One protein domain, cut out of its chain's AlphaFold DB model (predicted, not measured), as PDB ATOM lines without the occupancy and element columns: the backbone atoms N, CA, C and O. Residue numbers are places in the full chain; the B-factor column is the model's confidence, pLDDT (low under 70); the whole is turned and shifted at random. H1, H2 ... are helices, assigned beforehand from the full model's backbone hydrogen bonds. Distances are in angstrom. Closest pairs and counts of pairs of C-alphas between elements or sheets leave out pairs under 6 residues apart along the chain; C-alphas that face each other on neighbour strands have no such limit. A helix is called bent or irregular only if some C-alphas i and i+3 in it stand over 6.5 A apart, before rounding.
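Overview. This is residues 134 to 195 of the 238 residues of an uncharacterized protein of uncultured marine thaumarchaeote KM3_47_G11 (UniProt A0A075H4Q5). A long helical hairpin: the long helix H1 runs most of the length of a rod, the chain turns round in a tight loop, and the shorter helix H2 folds back beside it. After H2 the last residues, 188 to 195, run on without a named element toward the end where the printed part began. The printed part has 62 residues, with two named helices in the order H1, H2 and no named strand, and the class is all helix. The whole is loose, with a radius of gyration of the C-alphas of 15.3 A, and its C-alphas span 50 by 16 by 14 A.

Arrangement. H1, residues 138 to 165, and H2, residues 171 to 187, form a helical hairpin. They touch, with 13 pairs of C-alphas within 8 A, and the closest C-alphas, those of Tyr 163 and Ala 173, are 5.2 A apart. H1 touches H2 with residues 152 to 163 alone. The two run opposite ways at a shallow tilt of 20 degrees, and their centres are 11.5 A apart. In both H1 and H2 every O i to N i+4 pair is within hydrogen-bond range.

Along the chain. H1 begins at C-alpha 138, at (134.413, 163.552, 157.719), and measures 40.9 A from first to last C-alpha over 28 residues. It ends at C-alpha 165, at (143.622, 145.463, 193.227). H2 has 17 residues and measures 24.4 A, ending at C-alpha 187, at (150.410, 155.327, 167.852). Neither helix is bent.

Size, cuts and confidence. The two C-alphas farthest apart, those of Ala 135 and Asn 168, are 50.7 A apart, while those of Asp 134 and Val 195, the first and last printed, are 10.3 A apart. The link from H1 to H2, with 5 residues between them, is tight. The printed part has no cut. The mean pLDDT of the printed part is 94.5, and no printed residue is under 70.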
ATOM      1  N   ASP A 134     138.565 168.217 154.715       86.38
ATOM      2  CA  ASP A 134     137.801 167.795 153.550       86.38
ATOM      3  C   ASP A 134     136.447 167.180 153.961       86.38
ATOM      4  O   ASP A 134     136.319 166.529 155.013       86.38
ATOM      5  N   ALA A 135     135.424 167.381 153.130       85.50
ATOM      6  CA  ALA A 135     134.127 166.733 153.278       85.50
ATOM      7  C   ALA A 135     134.261 165.203 153.156       85.50
ATOM      8  O   ALA A 135     133.633 164.458 153.918       85.50
ATOM      9  N   ASP A 136     135.161 164.731 152.291       89.94
ATOM     10  CA  ASP A 136     135.384 163.304 152.048       89.94
ATOM     11  C   ASP A 136     136.019 162.589 153.255       89.94
ATOM     12  O   ASP A 136     135.850 161.378 153.444       89.94
ATOM     13  N   THR A 137     136.706 163.320 154.139       92.44
ATOM     14  CA  THR A 137     137.367 162.749 155.325       92.44
ATOM     15  C   THR A 137     136.502 162.786 156.587       92.44
ATOM     16  O   THR A 137     136.905 162.233 157.618       92.44
ATOM     17  N   VAL A 138     135.299 163.378 156.546       90.50
ATOM     18  CA  VAL A 138     134.413 163.552 157.719       90.50
ATOM     19  C   VAL A 138     134.154 162.230 158.448       90.50
ATOM     20  O   VAL A 138     134.264 162.159 159.676       90.50
ATOM     21  N   VAL A 139     133.875 161.155 157.705       93.69
ATOM     22  CA  VAL A 139     133.622 159.827 158.290       93.69
ATOM     23  C   VAL A 139     134.870 159.289 158.995       93.69
ATOM     24  O   VAL A 139     134.782 158.814 160.130       93.69
ATOM     25  N   LEU A 140     136.042 159.397 158.363       94.62
ATOM     26  CA  LEU A 140     137.308 158.939 158.936       94.62
ATOM     27  C   LEU A 140     137.657 159.712 160.214       94.62
ATOM     28  O   LEU A 140     138.003 159.095 161.224       94.62
ATOM     29  N   ARG A 141     137.513 161.043 160.206       94.06
ATOM     30  CA  ARG A 141     137.714 161.890 161.394       94.06
ATOM     31  C   ARG A 141     136.797 161.478 162.542       94.06
ATOM     32  O   ARG A 141     137.261 161.325 163.674       94.06
ATOM     33  N   GLY A 142     135.524 161.218 162.240       94.12
ATOM     34  CA  GLY A 142     134.558 160.699 163.206       94.12
ATOM     35  C   GLY A 142     134.993 159.362 163.812       94.12
ATOM     36  O   GLY A 142     134.981 159.203 165.035       94.12
ATOM     37  N   ILE A 143     135.450 158.418 162.984       96.50
ATOM     38  CA  ILE A 143     135.950 157.112 163.444       96.50
ATOM     39  C   ILE A 143     137.183 157.272 164.336       96.50
ATOM     40  O   ILE A 143     137.243 156.640 165.393       96.50
ATOM     41  N   LEU A 144     138.152 158.107 163.955       96.75
ATOM     42  CA  LEU A 144     139.362 158.357 164.746       96.75
ATOM     43  C   LEU A 144     139.018 158.931 166.124       96.75
ATOM     44  O   LEU A 144     139.491 158.421 167.144       96.75
ATOM     45  N   TYR A 145     138.141 159.937 166.159       96.00
ATOM     46  CA  TYR A 145     137.698 160.570 167.396       96.00
ATOM     47  C   TYR A 145     136.960 159.583 168.312       96.00
ATOM     48  O   TYR A 145     137.326 159.419 169.478       96.00
ATOM     49  N   LEU A 146     135.972 158.854 167.778       96.94
ATOM     50  CA  LEU A 146     135.203 157.864 168.539       96.94
ATOM     51  C   LEU A 146     136.069 156.691 169.017       96.94
ATOM     52  O   LEU A 146     135.908 156.226 170.147       96.94
ATOM     53  N   SER A 147     137.026 156.246 168.201       98.00
ATOM     54  CA  SER A 147     137.983 155.202 168.584       98.00
ATOM     55  C   SER A 147     138.851 155.658 169.752       98.00
ATOM     56  O   SER A 147     139.052 154.906 170.707       98.00
ATOM     57  N   PHE A 148     139.322 156.906 169.731       98.12
ATOM     58  CA  PHE A 148     140.139 157.438 170.816       98.12
ATOM     59  C   PHE A 148     139.339 157.651 172.105       98.12
ATOM     60  O   PHE A 148     139.836 157.319 173.183       98.12
ATOM     61  N   ILE A 149     138.080 158.103 172.007       98.06
ATOM     62  CA  ILE A 149     137.139 158.123 173.140       98.06
ATOM     63  C   ILE A 149     137.002 156.721 173.739       98.06
ATOM     64  O   ILE A 149     137.131 156.560 174.954       98.06
ATOM     65  N   ALA A 150     136.763 155.707 172.904       98.19
ATOM     66  CA  ALA A 150     136.592 154.335 173.360       98.19
ATOM     67  C   ALA A 150     137.857 153.815 174.062       98.19
ATOM     68  O   ALA A 150     137.771 153.317 175.185       98.19
ATOM     69  N   ILE A 151     139.038 153.980 173.457       98.44
ATOM     70  CA  ILE A 151     140.309 153.527 174.044       98.44
ATOM     71  C   ILE A 151     140.586 154.243 175.372       98.44
ATOM     72  O   ILE A 151     140.896 153.593 176.375       98.44
ATOM     73  N   SER A 152     140.434 155.566 175.410       98.38
ATOM     74  CA  SER A 152     140.643 156.384 176.607       98.38
ATOM     75  C   SER A 152     139.656 156.019 177.728       98.38
ATOM     76  O   SER A 152     140.054 155.708 178.853       98.38
ATOM     77  N   GLY A 153     138.361 155.927 177.416       97.44
ATOM     78  CA  GLY A 153     137.318 155.565 178.376       97.44
ATOM     79  C   GLY A 153     137.450 154.135 178.912       97.44
ATOM     80  O   GLY A 153     137.430 153.918 180.128       97.44
ATOM     81  N   PHE A 154     137.630 153.137 178.039       97.75
ATOM     82  CA  PHE A 154     137.769 151.740 178.469       97.75
ATOM     83  C   PHE A 154     139.073 151.490 179.226       97.75
ATOM     84  O   PHE A 154     139.067 150.749 180.216       97.75
ATOM     85  N   SER A 155     140.178 152.129 178.830       97.75
ATOM     86  CA  SER A 155     141.425 152.041 179.594       97.75
ATOM     87  C   SER A 155     141.282 152.688 180.971       97.75
ATOM     88  O   SER A 155     141.683 152.068 181.954       97.75
ATOM     89  N   ALA A 156     140.604 153.834 181.104       97.00
ATOM     90  CA  ALA A 156     140.313 154.434 182.410       97.00
ATOM     91  C   ALA A 156     139.528 153.475 183.327       97.00
ATOM     92  O   ALA A 156     139.838 153.330 184.514       97.00
ATOM     93  N   VAL A 157     138.558 152.742 182.774       95.44
ATOM     94  CA  VAL A 157     137.837 151.686 183.500       95.44
ATOM     95  C   VAL A 157     138.772 150.529 183.891       95.44
ATOM     96  O   VAL A 157     138.712 150.041 185.026       95.44
ATOM     97  N   GLY A 158     139.653 150.087 182.990       96.06
ATOM     98  CA  GLY A 158     140.658 149.052 183.254       96.06
ATOM     99  C   GLY A 158     141.623 149.435 184.379       96.06
ATOM    100  O   GLY A 158     141.783 148.688 185.350       96.06
ATOM    101  N   PHE A 159     142.191 150.638 184.317       96.38
ATOM    102  CA  PHE A 159     143.092 151.172 185.336       96.38
ATOM    103  C   PHE A 159     142.379 151.459 186.664       96.38
ATOM    104  O   PHE A 159     142.964 151.253 187.725       96.38
ATOM    105  N   SER A 160     141.089 151.804 186.650       93.31
ATOM    106  CA  SER A 160     140.269 151.879 187.870       93.31
ATOM    107  C   SER A 160     140.113 150.514 188.559       93.31
ATOM    108  O   SER A 160     140.150 150.415 189.789       93.31
ATOM    109  N   ARG A 161     140.004 149.419 187.791       93.06
ATOM    110  CA  ARG A 161     140.025 148.059 188.358       93.06
ATOM    111  C   ARG A 161     141.401 147.692 188.907       93.06
ATOM    112  O   ARG A 161     141.466 147.087 189.976       93.06
ATOM    113  N   LEU A 162     142.481 148.086 188.230       93.56
ATOM    114  CA  LEU A 162     143.846 147.903 188.733       93.56
ATOM    115  C   LEU A 162     144.064 148.664 190.049       93.56
ATOM    116  O   LEU A 162     144.541 148.079 191.016       93.56
ATOM    117  N   TYR A 163     143.612 149.919 190.130       92.75
ATOM    118  CA  TYR A 163     143.650 150.736 191.347       92.75
ATOM    119  C   TYR A 163     143.012 150.029 192.553       92.75
ATOM    120  O   TYR A 163     143.514 150.137 193.670       92.75
ATOM    121  N   LYS A 164     141.920 149.281 192.339       89.88
ATOM    122  CA  LYS A 164     141.246 148.510 193.398       89.88
ATOM    123  C   LYS A 164     142.006 147.253 193.827       89.88
ATOM    124  O   LYS A 164     141.828 146.830 194.962       89.88
ATOM    125  N   LYS A 165     142.807 146.656 192.938       91.31
ATOM    126  CA  LYS A 165     143.622 145.463 193.227       91.31
ATOM    127  C   LYS A 165     144.951 145.799 193.906       91.31
ATOM    128  O   LYS A 165     145.521 144.944 194.570       91.31
ATOM    129  N   LEU A 166     145.456 147.019 193.725       91.94
ATOM    130  CA  LEU A 166     146.694 147.469 194.354       91.94
ATOM    131  C   LEU A 166     146.444 147.853 195.817       91.94
ATOM    132  O   LEU A 166     145.696 148.789 196.109       91.94
ATOM    133  N   GLU A 167     147.105 147.155 196.738       86.62
ATOM    134  CA  GLU A 167     147.090 147.498 198.164       86.62
ATOM    135  C   GLU A 167     148.020 148.687 198.434       86.62
ATOM    136  O   GLU A 167     147.572 149.761 198.843       86.62
ATOM    137  N   ASN A 168     149.301 148.526 198.087       88.69
ATOM    138  CA  ASN A 168     150.333 149.558 198.142       88.69
ATOM    139  C   ASN A 168     150.562 150.170 196.749       88.69
ATOM    140  O   ASN A 168     150.382 149.509 195.729       88.69
ATOM    141  N   LYS A 169     151.005 151.435 196.691       90.56
ATOM    142  CA  LYS A 169     151.381 152.135 195.440       90.56
ATOM    143  C   LYS A 169     150.242 152.319 194.422       90.56
ATOM    144  O   LYS A 169     150.455 152.244 193.216       90.56
ATOM    145  N   LYS A 170     149.035 152.654 194.888       91.38
ATOM    146  CA  LYS A 170     147.872 152.947 194.024       91.38
ATOM    147  C   LYS A 170     148.114 154.023 192.957       91.38
ATOM    148  O   LYS A 170     147.445 154.014 191.927       91.38
ATOM    149  N   TYR A 171     149.089 154.910 193.177       92.75
ATOM    150  CA  TYR A 171     149.533 155.890 192.181       92.75
ATOM    151  C   TYR A 171     149.973 155.235 190.857       92.75
ATOM    152  O   TYR A 171     149.805 155.844 189.806       92.75
ATOM    153  N   LEU A 172     150.449 153.981 190.876       95.31
ATOM    154  CA  LEU A 172     150.844 153.238 189.675       95.31
ATOM    155  C   LEU A 172     149.688 153.019 188.695       95.31
ATOM    156  O   LEU A 172     149.933 152.931 187.498       95.31
ATOM    157  N   ALA A 173     148.435 152.972 189.158       95.06
ATOM    158  CA  ALA A 173     147.292 152.897 188.250       95.06
ATOM    159  C   ALA A 173     147.117 154.198 187.448       95.06
ATOM    160  O   ALA A 173     146.809 154.150 186.262       95.06
ATOM    161  N   PHE A 174     147.364 155.353 188.074       94.25
ATOM    162  CA  PHE A 174     147.305 156.654 187.403       94.25
ATOM    163  C   PHE A 174     148.496 156.853 186.464       94.25
ATOM    164  O   PHE A 174     148.304 157.252 185.320       94.25
ATOM    165  N   VAL A 175     149.709 156.520 186.920       96.75
ATOM    166  CA  VAL A 175     150.921 156.567 186.084       96.75
ATOM    167  C   VAL A 175     150.786 155.614 184.898       96.75
ATOM    168  O   VAL A 175     151.072 156.000 183.772       96.75
ATOM    169  N   GLY A 176     150.294 154.396 185.127       97.56
ATOM    170  CA  GLY A 176     150.064 153.415 184.072       97.56
ATOM    171  C   GLY A 176     149.043 153.892 183.041       97.56
ATOM    172  O   GLY A 176     149.302 153.762 181.850       97.56
ATOM    173  N   TYR A 177     147.933 154.498 183.477       98.00
ATOM    174  CA  TYR A 177     146.964 155.113 182.567       98.00
ATOM    175  C   TYR A 177     147.602 156.234 181.740       98.00
ATOM    176  O   TYR A 177     147.436 156.251 180.526       98.00
ATOM    177  N   ALA A 178     148.360 157.131 182.381       97.88
ATOM    178  CA  ALA A 178     149.030 158.238 181.704       97.88
ATOM    179  C   ALA A 178     150.032 157.736 180.652       97.88
ATOM    180  O   ALA A 178     149.958 158.135 179.496       97.88
ATOM    181  N   VAL A 179     150.911 156.798 181.018       98.44
ATOM    182  CA  VAL A 179     151.874 156.190 180.085       98.44
ATOM    183  C   VAL A 179     151.153 155.485 178.937       98.44
ATOM    184  O   VAL A 179     151.521 155.670 177.779       98.44
ATOM    185  N   PHE A 180     150.109 154.710 179.244       98.56
ATOM    186  CA  PHE A 180     149.320 154.009 178.237       98.56
ATOM    187  C   PHE A 180     148.686 154.989 177.250       98.56
ATOM    188  O   PHE A 180     148.891 154.857 176.048       98.56
ATOM    189  N   ILE A 181     147.949 155.990 177.735       98.38
ATOM    190  CA  ILE A 181     147.212 156.897 176.853       98.38
ATOM    191  C   ILE A 181     148.146 157.804 176.052       98.38
ATOM    192  O   ILE A 181     147.856 158.090 174.895       98.38
ATOM    193  N   THR A 182     149.305 158.180 176.605       98.25
ATOM    194  CA  THR A 182     150.363 158.866 175.853       98.25
ATOM    195  C   THR A 182     150.930 157.976 174.747       98.25
ATOM    196  O   THR A 182     151.107 158.447 173.628       98.25
ATOM    197  N   ALA A 183     151.166 156.687 175.000       98.50
ATOM    198  CA  ALA A 183     151.598 155.772 173.944       98.50
ATOM    199  C   ALA A 183     150.534 155.654 172.838       98.50
ATOM    200  O   ALA A 183     150.856 155.802 171.661       98.50
ATOM    201  N   VAL A 184     149.257 155.479 173.204       98.19
ATOM    202  CA  VAL A 184     148.151 155.443 172.229       98.19
ATOM    203  C   VAL A 184     148.060 156.756 171.442       98.19
ATOM    204  O   VAL A 184     147.840 156.715 170.235       98.19
ATOM    205  N   PHE A 185     148.274 157.911 172.078       97.50
ATOM    206  CA  PHE A 185     148.279 159.221 171.416       97.50
ATOM    207  C   PHE A 185     149.265 159.279 170.241       97.50
ATOM    208  O   PHE A 185     148.917 159.795 169.177       97.50
ATOM    209  N   PHE A 186     150.472 158.736 170.414       97.12
ATOM    210  CA  PHE A 186     151.495 158.717 169.365       97.12
ATOM    211  C   PHE A 186     151.317 157.576 168.356       97.12
ATOM    212  O   PHE A 186     151.722 157.729 167.209       97.12
ATOM    213  N   ILE A 187     150.701 156.457 168.752       97.62
ATOM    214  CA  ILE A 187     150.410 155.327 167.852       97.62
ATOM    215  C   ILE A 187     149.248 155.648 166.907       97.62
ATOM    216  O   ILE A 187     149.257 155.241 165.748       97.62
ATOM    217  N   MET A 188     148.226 156.345 167.403       96.50
ATOM    218  CA  MET A 188     147.041 156.667 166.616       96.50
ATOM    219  C   MET A 188     147.385 157.607 165.452       96.50
ATOM    220  O   MET A 188     148.153 158.558 165.656       96.50
ATOM    221  N   PRO A 189     146.782 157.414 164.262       96.31
ATOM    222  CA  PRO A 189     147.053 158.248 163.092       96.31
ATOM    223  C   PRO A 189     146.852 159.745 163.375       96.31
ATOM    224  O   PRO A 189     146.006 160.101 164.205       96.31
ATOM    225  N   PRO A 190     147.609 160.646 162.730       93.56
ATOM    226  CA  PRO A 190     147.285 162.069 162.752       93.56
ATOM    227  C   PRO A 190     145.928 162.330 162.077       93.56
ATOM    228  O   PRO A 190     145.374 161.456 161.408       93.56
ATOM    229  N   SER A 191     145.385 163.534 162.270       89.75
ATOM    230  CA  SER A 191     144.269 164.002 161.442       89.75
ATOM    231  C   SER A 191     144.703 163.984 159.968       89.75
ATOM    232  O   SER A 191     145.831 164.401 159.701       89.75
ATOM    233  N   PRO A 192     143.861 163.501 159.036       88.88
ATOM    234  CA  PRO A 192     144.201 163.478 157.613       88.88
ATOM    235  C   PRO A 192     144.259 164.883 157.001       88.88
ATOM    236  O   PRO A 192     144.938 165.078 156.001       88.88
ATOM    237  N   ASP A 193     143.565 165.845 157.611       87.62
ATOM    238  CA  ASP A 193     143.400 167.181 157.053       87.62
ATOM    239  C   ASP A 193     144.428 168.182 157.575       87.62
ATOM    240  O   ASP A 193     144.667 168.280 158.788       87.62
ATOM    241  N   GLU A 194     144.944 168.994 156.655       87.00
ATOM    242  CA  GLU A 194     145.723 170.184 156.970       87.00
ATOM    243  C   GLU A 194     144.818 171.353 157.381       87.00
ATOM    244  O   GLU A 194     143.653 171.457 156.994       87.00
ATOM    245  N   VAL A 195     145.363 172.251 158.201       90.94
ATOM    246  CA  VAL A 195     144.663 173.462 158.637       90.94
ATOM    247  C   VAL A 195     145.053 174.601 157.704       90.94
ATOM    248  O   VAL A 195     146.155 175.132 157.814       90.94
TER     249      VAL A 195